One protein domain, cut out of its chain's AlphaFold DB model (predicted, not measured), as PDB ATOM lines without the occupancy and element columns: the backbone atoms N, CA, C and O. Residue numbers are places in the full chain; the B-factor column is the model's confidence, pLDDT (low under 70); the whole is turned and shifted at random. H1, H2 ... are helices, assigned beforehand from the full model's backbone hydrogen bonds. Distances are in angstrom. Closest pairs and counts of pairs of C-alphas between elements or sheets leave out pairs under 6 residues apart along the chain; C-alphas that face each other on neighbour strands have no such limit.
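AT A GLANCE: This is residues 337 to 358 and 388 to 421 of the 421 residues of the protein "protein pigeon" of Diaphorina citri (UniProt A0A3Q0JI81). One long helix, H1, makes a spine, and two shorter helices stand on it in a loose triangle. H3 packs slantwise on the first half of H1 and runs back against it, while H2 comes near H1 close to its other end, where Leu 353 and Leu 396 meet. The printed part has 56 residues with three named helices, in the order H1, H2, H3, and no named strand, and its class is all helix. It is compact, with a radius of gyration of the C-alphas of 11.1 A, and spans 30 by 20 by 16 A along its three main axes, only just rounded.

HOW THE PARTS SIT: Begin with H1, residues 338 to 354, and look next at H3, residues 407 to 419. They touch, with 18 pairs of C-alphas within 8 A, the closest being those of Met 342 and Ala 413 at 4.6 A. H1 touches H3 with residues 338 to 345 alone. The two run opposite ways at a steep tilt of 45 degrees. Now go to H2, residues 388 to 397, which only just touches H1, with 3 pairs of C-alphas within 8 A. Here H1 uses residues 349 to 353 alone, and the closest C-alphas are those of Leu 353 and Leu 396, 7.0 A apart. H1 and H2 run the same way at a steep tilt of 40 degrees. H2 and H3 are close but not clearly touching: their closest C-alphas, of Phe 389 and Thr 414, are 7.7 A apart. They run opposite ways at a shallow tilt of 24 degrees. In H1, H2 and H3 every pair of O of residue i and N of residue i+4 is within hydrogen-bond range.

IN THESE COORDINATES: Find C-alpha 338 at (-9.756, -23.347, -19.398); from there H1 runs 24.5 A to C-alpha 354 at (-6.747, -44.110, -6.827). H2 begins at C-alpha 388, at (-22.508, -30.685, -6.810), and is 14.3 A long, ending at Leu 397. H3 begins at Val 407 and runs 18.7 A to C-alpha 419 at (-17.467, -20.402, -18.758).

THE WHOLE: The two C-alphas farthest apart, those of His 357 and Asn 421, are 32.7 A apart. Residues 359 to 387 are not printed, and C-alphas 358 and 388 are 24.9 A apart across the cut, which lies in the link from H1 to H2. The link from H2 to H3 is short, with 9 residues between them. The mean pLDDT of the printed part is 79.5; look for values under 70 at residues 355 to 358, at residue 388 and at residues 420 to 421, the last of which ends the chain.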
ATOM      1  N   HIS A 337      -5.266 -22.232 -20.949       86.88
ATOM      2  CA  HIS A 337      -6.599 -22.485 -21.502       86.88
ATOM      3  C   HIS A 337      -7.514 -23.137 -20.450       86.88
ATOM      4  O   HIS A 337      -7.047 -24.029 -19.732       86.88
ATOM      5  N   PRO A 338      -8.814 -22.783 -20.374       86.69
ATOM      6  CA  PRO A 338      -9.756 -23.347 -19.398       86.69
ATOM      7  C   PRO A 338      -9.769 -24.887 -19.375       86.69
ATOM      8  O   PRO A 338      -9.691 -25.512 -18.316       86.69
ATOM      9  N   LEU A 339      -9.727 -25.531 -20.550       87.00
ATOM     10  CA  LEU A 339      -9.625 -26.998 -20.643       87.00
ATOM     11  C   LEU A 339      -8.342 -27.569 -20.026       87.00
ATOM     12  O   LEU A 339      -8.373 -28.671 -19.481       87.00
ATOM     13  N   ALA A 340      -7.216 -26.856 -20.085       87.31
ATOM     14  CA  ALA A 340      -5.975 -27.319 -19.469       87.31
ATOM     15  C   ALA A 340      -6.091 -27.333 -17.938       87.31
ATOM     16  O   ALA A 340      -5.608 -28.264 -17.292       87.31
ATOM     17  N   VAL A 341      -6.766 -26.337 -17.354       88.06
ATOM     18  CA  VAL A 341      -7.099 -26.299 -15.919       88.06
ATOM     19  C   VAL A 341      -8.012 -27.473 -15.563       88.06
ATOM     20  O   VAL A 341      -7.702 -28.234 -14.648       88.06
ATOM     21  N   MET A 342      -9.074 -27.692 -16.345       88.44
ATOM     22  CA  MET A 342     -10.011 -28.800 -16.128       88.44
ATOM     23  C   MET A 342      -9.341 -30.175 -16.207       88.44
ATOM     24  O   MET A 342      -9.609 -31.040 -15.377       88.44
ATOM     25  N   LEU A 343      -8.452 -30.398 -17.180       89.19
ATOM     26  CA  LEU A 343      -7.726 -31.662 -17.316       89.19
ATOM     27  C   LEU A 343      -6.768 -31.903 -16.145       89.19
ATOM     28  O   LEU A 343      -6.704 -33.024 -15.643       89.19
ATOM     29  N   ARG A 344      -6.076 -30.861 -15.666       89.44
ATOM     30  CA  ARG A 344      -5.211 -30.952 -14.479       89.44
ATOM     31  C   ARG A 344      -6.008 -31.256 -13.214       89.44
ATOM     32  O   ARG A 344      -5.614 -32.136 -12.458       89.44
ATOM     33  N   ALA A 345      -7.145 -30.591 -13.018       88.06
ATOM     34  CA  ALA A 345      -8.046 -30.848 -11.896       88.06
ATOM     35  C   ALA A 345      -8.607 -32.278 -11.915       88.06
ATOM     36  O   ALA A 345      -8.611 -32.955 -10.888       88.06
ATOM     37  N   ARG A 346      -9.019 -32.773 -13.092       88.00
ATOM     38  CA  ARG A 346      -9.465 -34.164 -13.270       88.00
ATOM     39  C   ARG A 346      -8.356 -35.158 -12.951       88.00
ATOM     40  O   ARG A 346      -8.603 -36.128 -12.245       88.00
ATOM     41  N   GLU A 347      -7.142 -34.924 -13.441       87.00
ATOM     42  CA  GLU A 347      -6.005 -35.796 -13.144       87.00
ATOM     43  C   GLU A 347      -5.652 -35.790 -11.649       87.00
ATOM     44  O   GLU A 347      -5.406 -36.854 -11.080       87.00
ATOM     45  N   HIS A 348      -5.687 -34.621 -11.000       85.50
ATOM     46  CA  HIS A 348      -5.479 -34.491  -9.556       85.50
ATOM     47  C   HIS A 348      -6.524 -35.288  -8.769       85.50
ATOM     48  O   HIS A 348      -6.165 -36.156  -7.974       85.50
ATOM     49  N   ALA A 349      -7.812 -35.094  -9.063       85.62
ATOM     50  CA  ALA A 349      -8.893 -35.836  -8.419       85.62
ATOM     51  C   ALA A 349      -8.782 -37.354  -8.640       85.62
ATOM     52  O   ALA A 349      -8.955 -38.127  -7.701       85.62
ATOM     53  N   LEU A 350      -8.436 -37.799  -9.854       84.44
ATOM     54  CA  LEU A 350      -8.205 -39.219 -10.134       84.44
ATOM     55  C   LEU A 350      -7.027 -39.776  -9.329       84.44
ATOM     56  O   LEU A 350      -7.128 -40.879  -8.802       84.44
ATOM     57  N   SER A 351      -5.931 -39.025  -9.193       83.12
ATOM     58  CA  SER A 351      -4.775 -39.465  -8.400       83.12
ATOM     59  C   SER A 351      -5.109 -39.629  -6.912       83.12
ATOM     60  O   SER A 351      -4.676 -40.600  -6.292       83.12
ATOM     61  N   VAL A 352      -5.955 -38.740  -6.383       82.50
ATOM     62  CA  VAL A 352      -6.500 -38.799  -5.019       82.50
ATOM     63  C   VAL A 352      -7.401 -40.025  -4.844       82.50
ATOM     64  O   VAL A 352      -7.236 -40.783  -3.893       82.50
ATOM     65  N   LEU A 353      -8.318 -40.274  -5.785       80.75
ATOM     66  CA  LEU A 353      -9.261 -41.398  -5.713       80.75
ATOM     67  C   LEU A 353      -8.586 -42.770  -5.840       80.75
ATOM     68  O   LEU A 353      -9.019 -43.726  -5.198       80.75
ATOM     69  N   VAL A 354      -7.529 -42.872  -6.651       82.06
ATOM     70  CA  VAL A 354      -6.747 -44.110  -6.827       82.06
ATOM     71  C   VAL A 354      -5.809 -44.361  -5.634       82.06
ATOM     72  O   VAL A 354      -5.291 -45.464  -5.483       82.06
ATOM     73  N   GLY A 355      -5.604 -43.372  -4.756       69.75
ATOM     74  CA  GLY A 355      -4.700 -43.492  -3.608       69.75
ATOM     75  C   GLY A 355      -3.221 -43.493  -4.000       69.75
ATOM     76  O   GLY A 355      -2.367 -43.885  -3.209       69.75
ATOM     77  N   THR A 356      -2.885 -43.054  -5.220       63.41
ATOM     78  CA  THR A 356      -1.492 -42.751  -5.555       63.41
ATOM     79  C   THR A 356      -1.116 -41.491  -4.796       63.41
ATOM     80  O   THR A 356      -1.448 -40.393  -5.242       63.41
ATOM     81  N   HIS A 357      -0.456 -41.639  -3.644       53.69
ATOM     82  CA  HIS A 357       0.089 -40.499  -2.917       53.69
ATOM     83  C   HIS A 357       0.902 -39.659  -3.898       53.69
ATOM     84  O   HIS A 357       1.853 -40.151  -4.515       53.69
ATOM     85  N   ALA A 358       0.507 -38.398  -4.071       51.00
ATOM     86  CA  ALA A 358       1.333 -37.413  -4.734       51.00
ATOM     87  C   ALA A 358       2.573 -37.237  -3.855       51.00
ATOM     88  O   ALA A 358       2.598 -36.394  -2.964       51.00
ATOM     89  N   CYS A 388     -23.305 -29.629  -6.193       69.75
ATOM     90  CA  CYS A 388     -22.508 -30.685  -6.810       69.75
ATOM     91  C   CYS A 388     -21.003 -30.575  -6.504       69.75
ATOM     92  O   CYS A 388     -20.353 -31.605  -6.334       69.75
ATOM     93  N   PHE A 389     -20.443 -29.363  -6.411       78.88
ATOM     94  CA  PHE A 389     -19.031 -29.169  -6.066       78.88
ATOM     95  C   PHE A 389     -18.773 -29.508  -4.600       78.88
ATOM     96  O   PHE A 389     -17.833 -30.240  -4.307       78.88
ATOM     97  N   ASP A 390     -19.644 -29.053  -3.697       77.88
ATOM     98  CA  ASP A 390     -19.499 -29.330  -2.265       77.88
ATOM     99  C   ASP A 390     -19.641 -30.835  -1.971       77.88
ATOM    100  O   ASP A 390     -18.851 -31.421  -1.231       77.88
ATOM    101  N   SER A 391     -20.569 -31.513  -2.658       80.06
ATOM    102  CA  SER A 391     -20.710 -32.976  -2.594       80.06
ATOM    103  C   SER A 391     -19.474 -33.710  -3.132       80.06
ATOM    104  O   SER A 391     -19.003 -34.670  -2.522       80.06
ATOM    105  N   PHE A 392     -18.911 -33.251  -4.254       82.38
ATOM    106  CA  PHE A 392     -17.696 -33.826  -4.835       82.38
ATOM    107  C   PHE A 392     -16.464 -33.614  -3.944       82.38
ATOM    108  O   PHE A 392     -15.670 -34.534  -3.749       82.38
ATOM    109  N   LEU A 393     -16.323 -32.431  -3.347       82.69
ATOM    110  CA  LEU A 393     -15.229 -32.115  -2.435       82.69
ATOM    111  C   LEU A 393     -15.315 -32.973  -1.166       82.69
ATOM    112  O   LEU A 393     -14.304 -33.531  -0.742       82.69
ATOM    113  N   ARG A 394     -16.520 -33.186  -0.617       80.56
ATOM    114  CA  ARG A 394     -16.746 -34.127   0.495       80.56
ATOM    115  C   ARG A 394     -16.345 -35.561   0.146       80.56
ATOM    116  O   ARG A 394     -15.743 -36.233   0.979       80.56
ATOM    117  N   LEU A 395     -16.618 -36.025  -1.078       82.62
ATOM    118  CA  LEU A 395     -16.178 -37.349  -1.539       82.62
ATOM    119  C   LEU A 395     -14.649 -37.471  -1.597       82.62
ATOM    120  O   LEU A 395     -14.107 -38.511  -1.230       82.62
ATOM    121  N   LEU A 396     -13.945 -36.420  -2.026       80.31
ATOM    122  CA  LEU A 396     -12.479 -36.411  -2.033       80.31
ATOM    123  C   LEU A 396     -11.900 -36.352  -0.612       80.31
ATOM    124  O   LEU A 396     -10.953 -37.079  -0.309       80.31
ATOM    125  N   LEU A 397     -12.504 -35.559   0.277       80.94
ATOM    126  CA  LEU A 397     -12.113 -35.476   1.687       80.94
ATOM    127  C   LEU A 397     -12.365 -36.765   2.471       80.94
ATOM    128  O   LEU A 397     -11.652 -37.047   3.428       80.94
ATOM    129  N   ALA A 398     -13.324 -37.588   2.045       78.44
ATOM    130  CA  ALA A 398     -13.519 -38.918   2.616       78.44
ATOM    131  C   ALA A 398     -12.334 -39.869   2.346       78.44
ATOM    132  O   ALA A 398     -12.228 -40.915   2.986       78.44
ATOM    133  N   LYS A 399     -11.455 -39.537   1.389       72.81
ATOM    134  CA  LYS A 399     -10.300 -40.359   0.998       72.81
ATOM    135  C   LYS A 399      -8.954 -39.777   1.408       72.81
ATOM    136  O   LYS A 399      -8.025 -40.551   1.615       72.81
ATOM    137  N   VAL A 400      -8.831 -38.455   1.492       78.00
ATOM    138  CA  VAL A 400      -7.548 -37.768   1.664       78.00
ATOM    139  C   VAL A 400      -7.716 -36.509   2.522       78.00
ATOM    140  O   VAL A 400      -8.751 -35.849   2.487       78.00
ATOM    141  N   ASN A 401      -6.678 -36.156   3.287       75.50
ATOM    142  CA  ASN A 401      -6.658 -34.942   4.106       75.50
ATOM    143  C   ASN A 401      -6.674 -33.663   3.247       75.50
ATOM    144  O   ASN A 401      -6.068 -33.611   2.179       75.50
ATOM    145  N   LEU A 402      -7.258 -32.581   3.780       71.00
ATOM    146  CA  LEU A 402      -7.283 -31.243   3.156       71.00
ATOM    147  C   LEU A 402      -5.911 -30.775   2.639       71.00
ATOM    148  O   LEU A 402      -5.834 -30.133   1.598       71.00
ATOM    149  N   ASN A 403      -4.825 -31.127   3.332       71.00
ATOM    150  CA  ASN A 403      -3.465 -30.683   3.003       71.00
ATOM    151  C   ASN A 403      -2.887 -31.306   1.720       71.00
ATOM    152  O   ASN A 403      -1.901 -30.803   1.187       71.00
ATOM    153  N   GLU A 404      -3.469 -32.400   1.237       71.50
ATOM    154  CA  GLU A 404      -3.052 -33.094   0.013       71.50
ATOM    155  C   GLU A 404      -3.942 -32.721  -1.191       71.50
ATOM    156  O   GLU A 404      -3.687 -33.133  -2.326       71.50
ATOM    157  N   LEU A 405      -4.979 -31.909  -0.959       80.31
ATOM    158  CA  LEU A 405      -5.916 -31.437  -1.970       80.31
ATOM    159  C   LEU A 405      -5.554 -30.031  -2.453       80.31
ATOM    160  O   LEU A 405      -5.547 -29.070  -1.686       80.31
ATOM    161  N   ASP A 406      -5.344 -29.884  -3.761       82.56
ATOM    162  CA  ASP A 406      -5.282 -28.578  -4.411       82.56
ATOM    163  C   ASP A 406      -6.707 -28.051  -4.660       82.56
ATOM    164  O   ASP A 406      -7.277 -28.171  -5.747       82.56
ATOM    165  N   VAL A 407      -7.319 -27.517  -3.600       81.56
ATOM    166  CA  VAL A 407      -8.690 -26.976  -3.632       81.56
ATOM    167  C   VAL A 407      -8.794 -25.787  -4.589       81.56
ATOM    168  O   VAL A 407      -9.819 -25.620  -5.249       81.56
ATOM    169  N   GLN A 408      -7.727 -24.992  -4.718       84.19
ATOM    170  CA  GLN A 408      -7.694 -23.843  -5.617       84.19
ATOM    171  C   GLN A 408      -7.773 -24.285  -7.083       84.19
ATOM    172  O   GLN A 408      -8.565 -23.724  -7.838       84.19
ATOM    173  N   LEU A 409      -7.025 -25.324  -7.470       85.38
ATOM    174  CA  LEU A 409      -7.105 -25.909  -8.810       85.38
ATOM    175  C   LEU A 409      -8.497 -26.486  -9.111       85.38
ATOM    176  O   LEU A 409      -9.004 -26.322 -10.221       85.38
ATOM    177  N   LEU A 410      -9.116 -27.168  -8.141       85.12
ATOM    178  CA  LEU A 410     -10.458 -27.738  -8.303       85.12
ATOM    179  C   LEU A 410     -11.519 -26.647  -8.483       85.12
ATOM    180  O   LEU A 410     -12.373 -26.770  -9.360       85.12
ATOM    181  N   LEU A 411     -11.425 -25.567  -7.703       84.00
ATOM    182  CA  LEU A 411     -12.328 -24.426  -7.796       84.00
ATOM    183  C   LEU A 411     -12.157 -23.683  -9.131       84.00
ATOM    184  O   LEU A 411     -13.144 -23.426  -9.820       84.00
ATOM    185  N   GLU A 412     -10.913 -23.416  -9.543       85.00
ATOM    186  CA  GLU A 412     -10.586 -22.796 -10.837       85.00
ATOM    187  C   GLU A 412     -11.099 -23.640 -12.015       85.00
ATOM    188  O   GLU A 412     -11.604 -23.105 -13.001       85.00
ATOM    189  N   ALA A 413     -11.027 -24.969 -11.917       85.25
ATOM    190  CA  ALA A 413     -11.576 -25.863 -12.931       85.25
ATOM    191  C   ALA A 413     -13.106 -25.840 -12.983       85.25
ATOM    192  O   ALA A 413     -13.671 -25.876 -14.077       85.25
ATOM    193  N   THR A 414     -13.788 -25.774 -11.834       84.12
ATOM    194  CA  THR A 414     -15.252 -25.669 -11.816       84.12
ATOM    195  C   THR A 414     -15.744 -24.357 -12.400       84.12
ATOM    196  O   THR A 414     -16.639 -24.380 -13.242       84.12
ATOM    197  N   THR A 415     -15.122 -23.228 -12.058       84.06
ATOM    198  CA  THR A 415     -15.486 -21.933 -12.648       84.06
ATOM    199  C   THR A 415     -15.180 -21.904 -14.146       84.06
ATOM    200  O   THR A 415     -16.024 -21.493 -14.937       84.06
ATOM    201  N   SER A 416     -14.034 -22.458 -14.556       82.88
ATOM    202  CA  SER A 416     -13.658 -22.619 -15.969       82.88
ATOM    203  C   SER A 416     -14.655 -23.469 -16.765       82.88
ATOM    204  O   SER A 416     -14.914 -23.193 -17.935       82.88
ATOM    205  N   SER A 417     -15.231 -24.504 -16.147       80.25
ATOM    206  CA  SER A 417     -16.218 -25.370 -16.804       80.25
ATOM    207  C   SER A 417     -17.550 -24.673 -17.063       80.25
ATOM    208  O   SER A 417     -18.201 -24.967 -18.059       80.25
ATOM    209  N   LEU A 418     -17.923 -23.722 -16.204       78.94
ATOM    210  CA  LEU A 418     -19.137 -22.923 -16.363       78.94
ATOM    211  C   LEU A 418     -18.980 -21.871 -17.463       78.94
ATOM    212  O   LEU A 418     -19.961 -21.532 -18.103       78.94
ATOM    213  N   SER A 419     -17.757 -21.384 -17.701       71.00
ATOM    214  CA  SER A 419     -17.467 -20.402 -18.758       71.00
ATOM    215  C   SER A 419     -17.308 -20.987 -20.166       71.00
ATOM    216  O   SER A 419     -17.226 -20.229 -21.127       71.00
ATOM    217  N   LEU A 420     -17.169 -22.313 -20.291       65.94
ATOM    218  CA  LEU A 420     -16.997 -23.014 -21.574       65.94
ATOM    219  C   LEU A 420     -18.319 -23.535 -22.165       65.94
ATOM    220  O   LEU A 420     -18.323 -23.940 -23.329       65.94
ATOM    221  N   ASN A 421     -19.384 -23.566 -21.360       48.09
ATOM    222  CA  ASN A 421     -20.761 -23.815 -21.793       48.09
ATOM    223  C   ASN A 421     -21.425 -22.490 -22.157       48.09
ATOM    224  O   ASN A 421     -22.268 -22.516 -23.078       48.09
TER     225      ASN A 421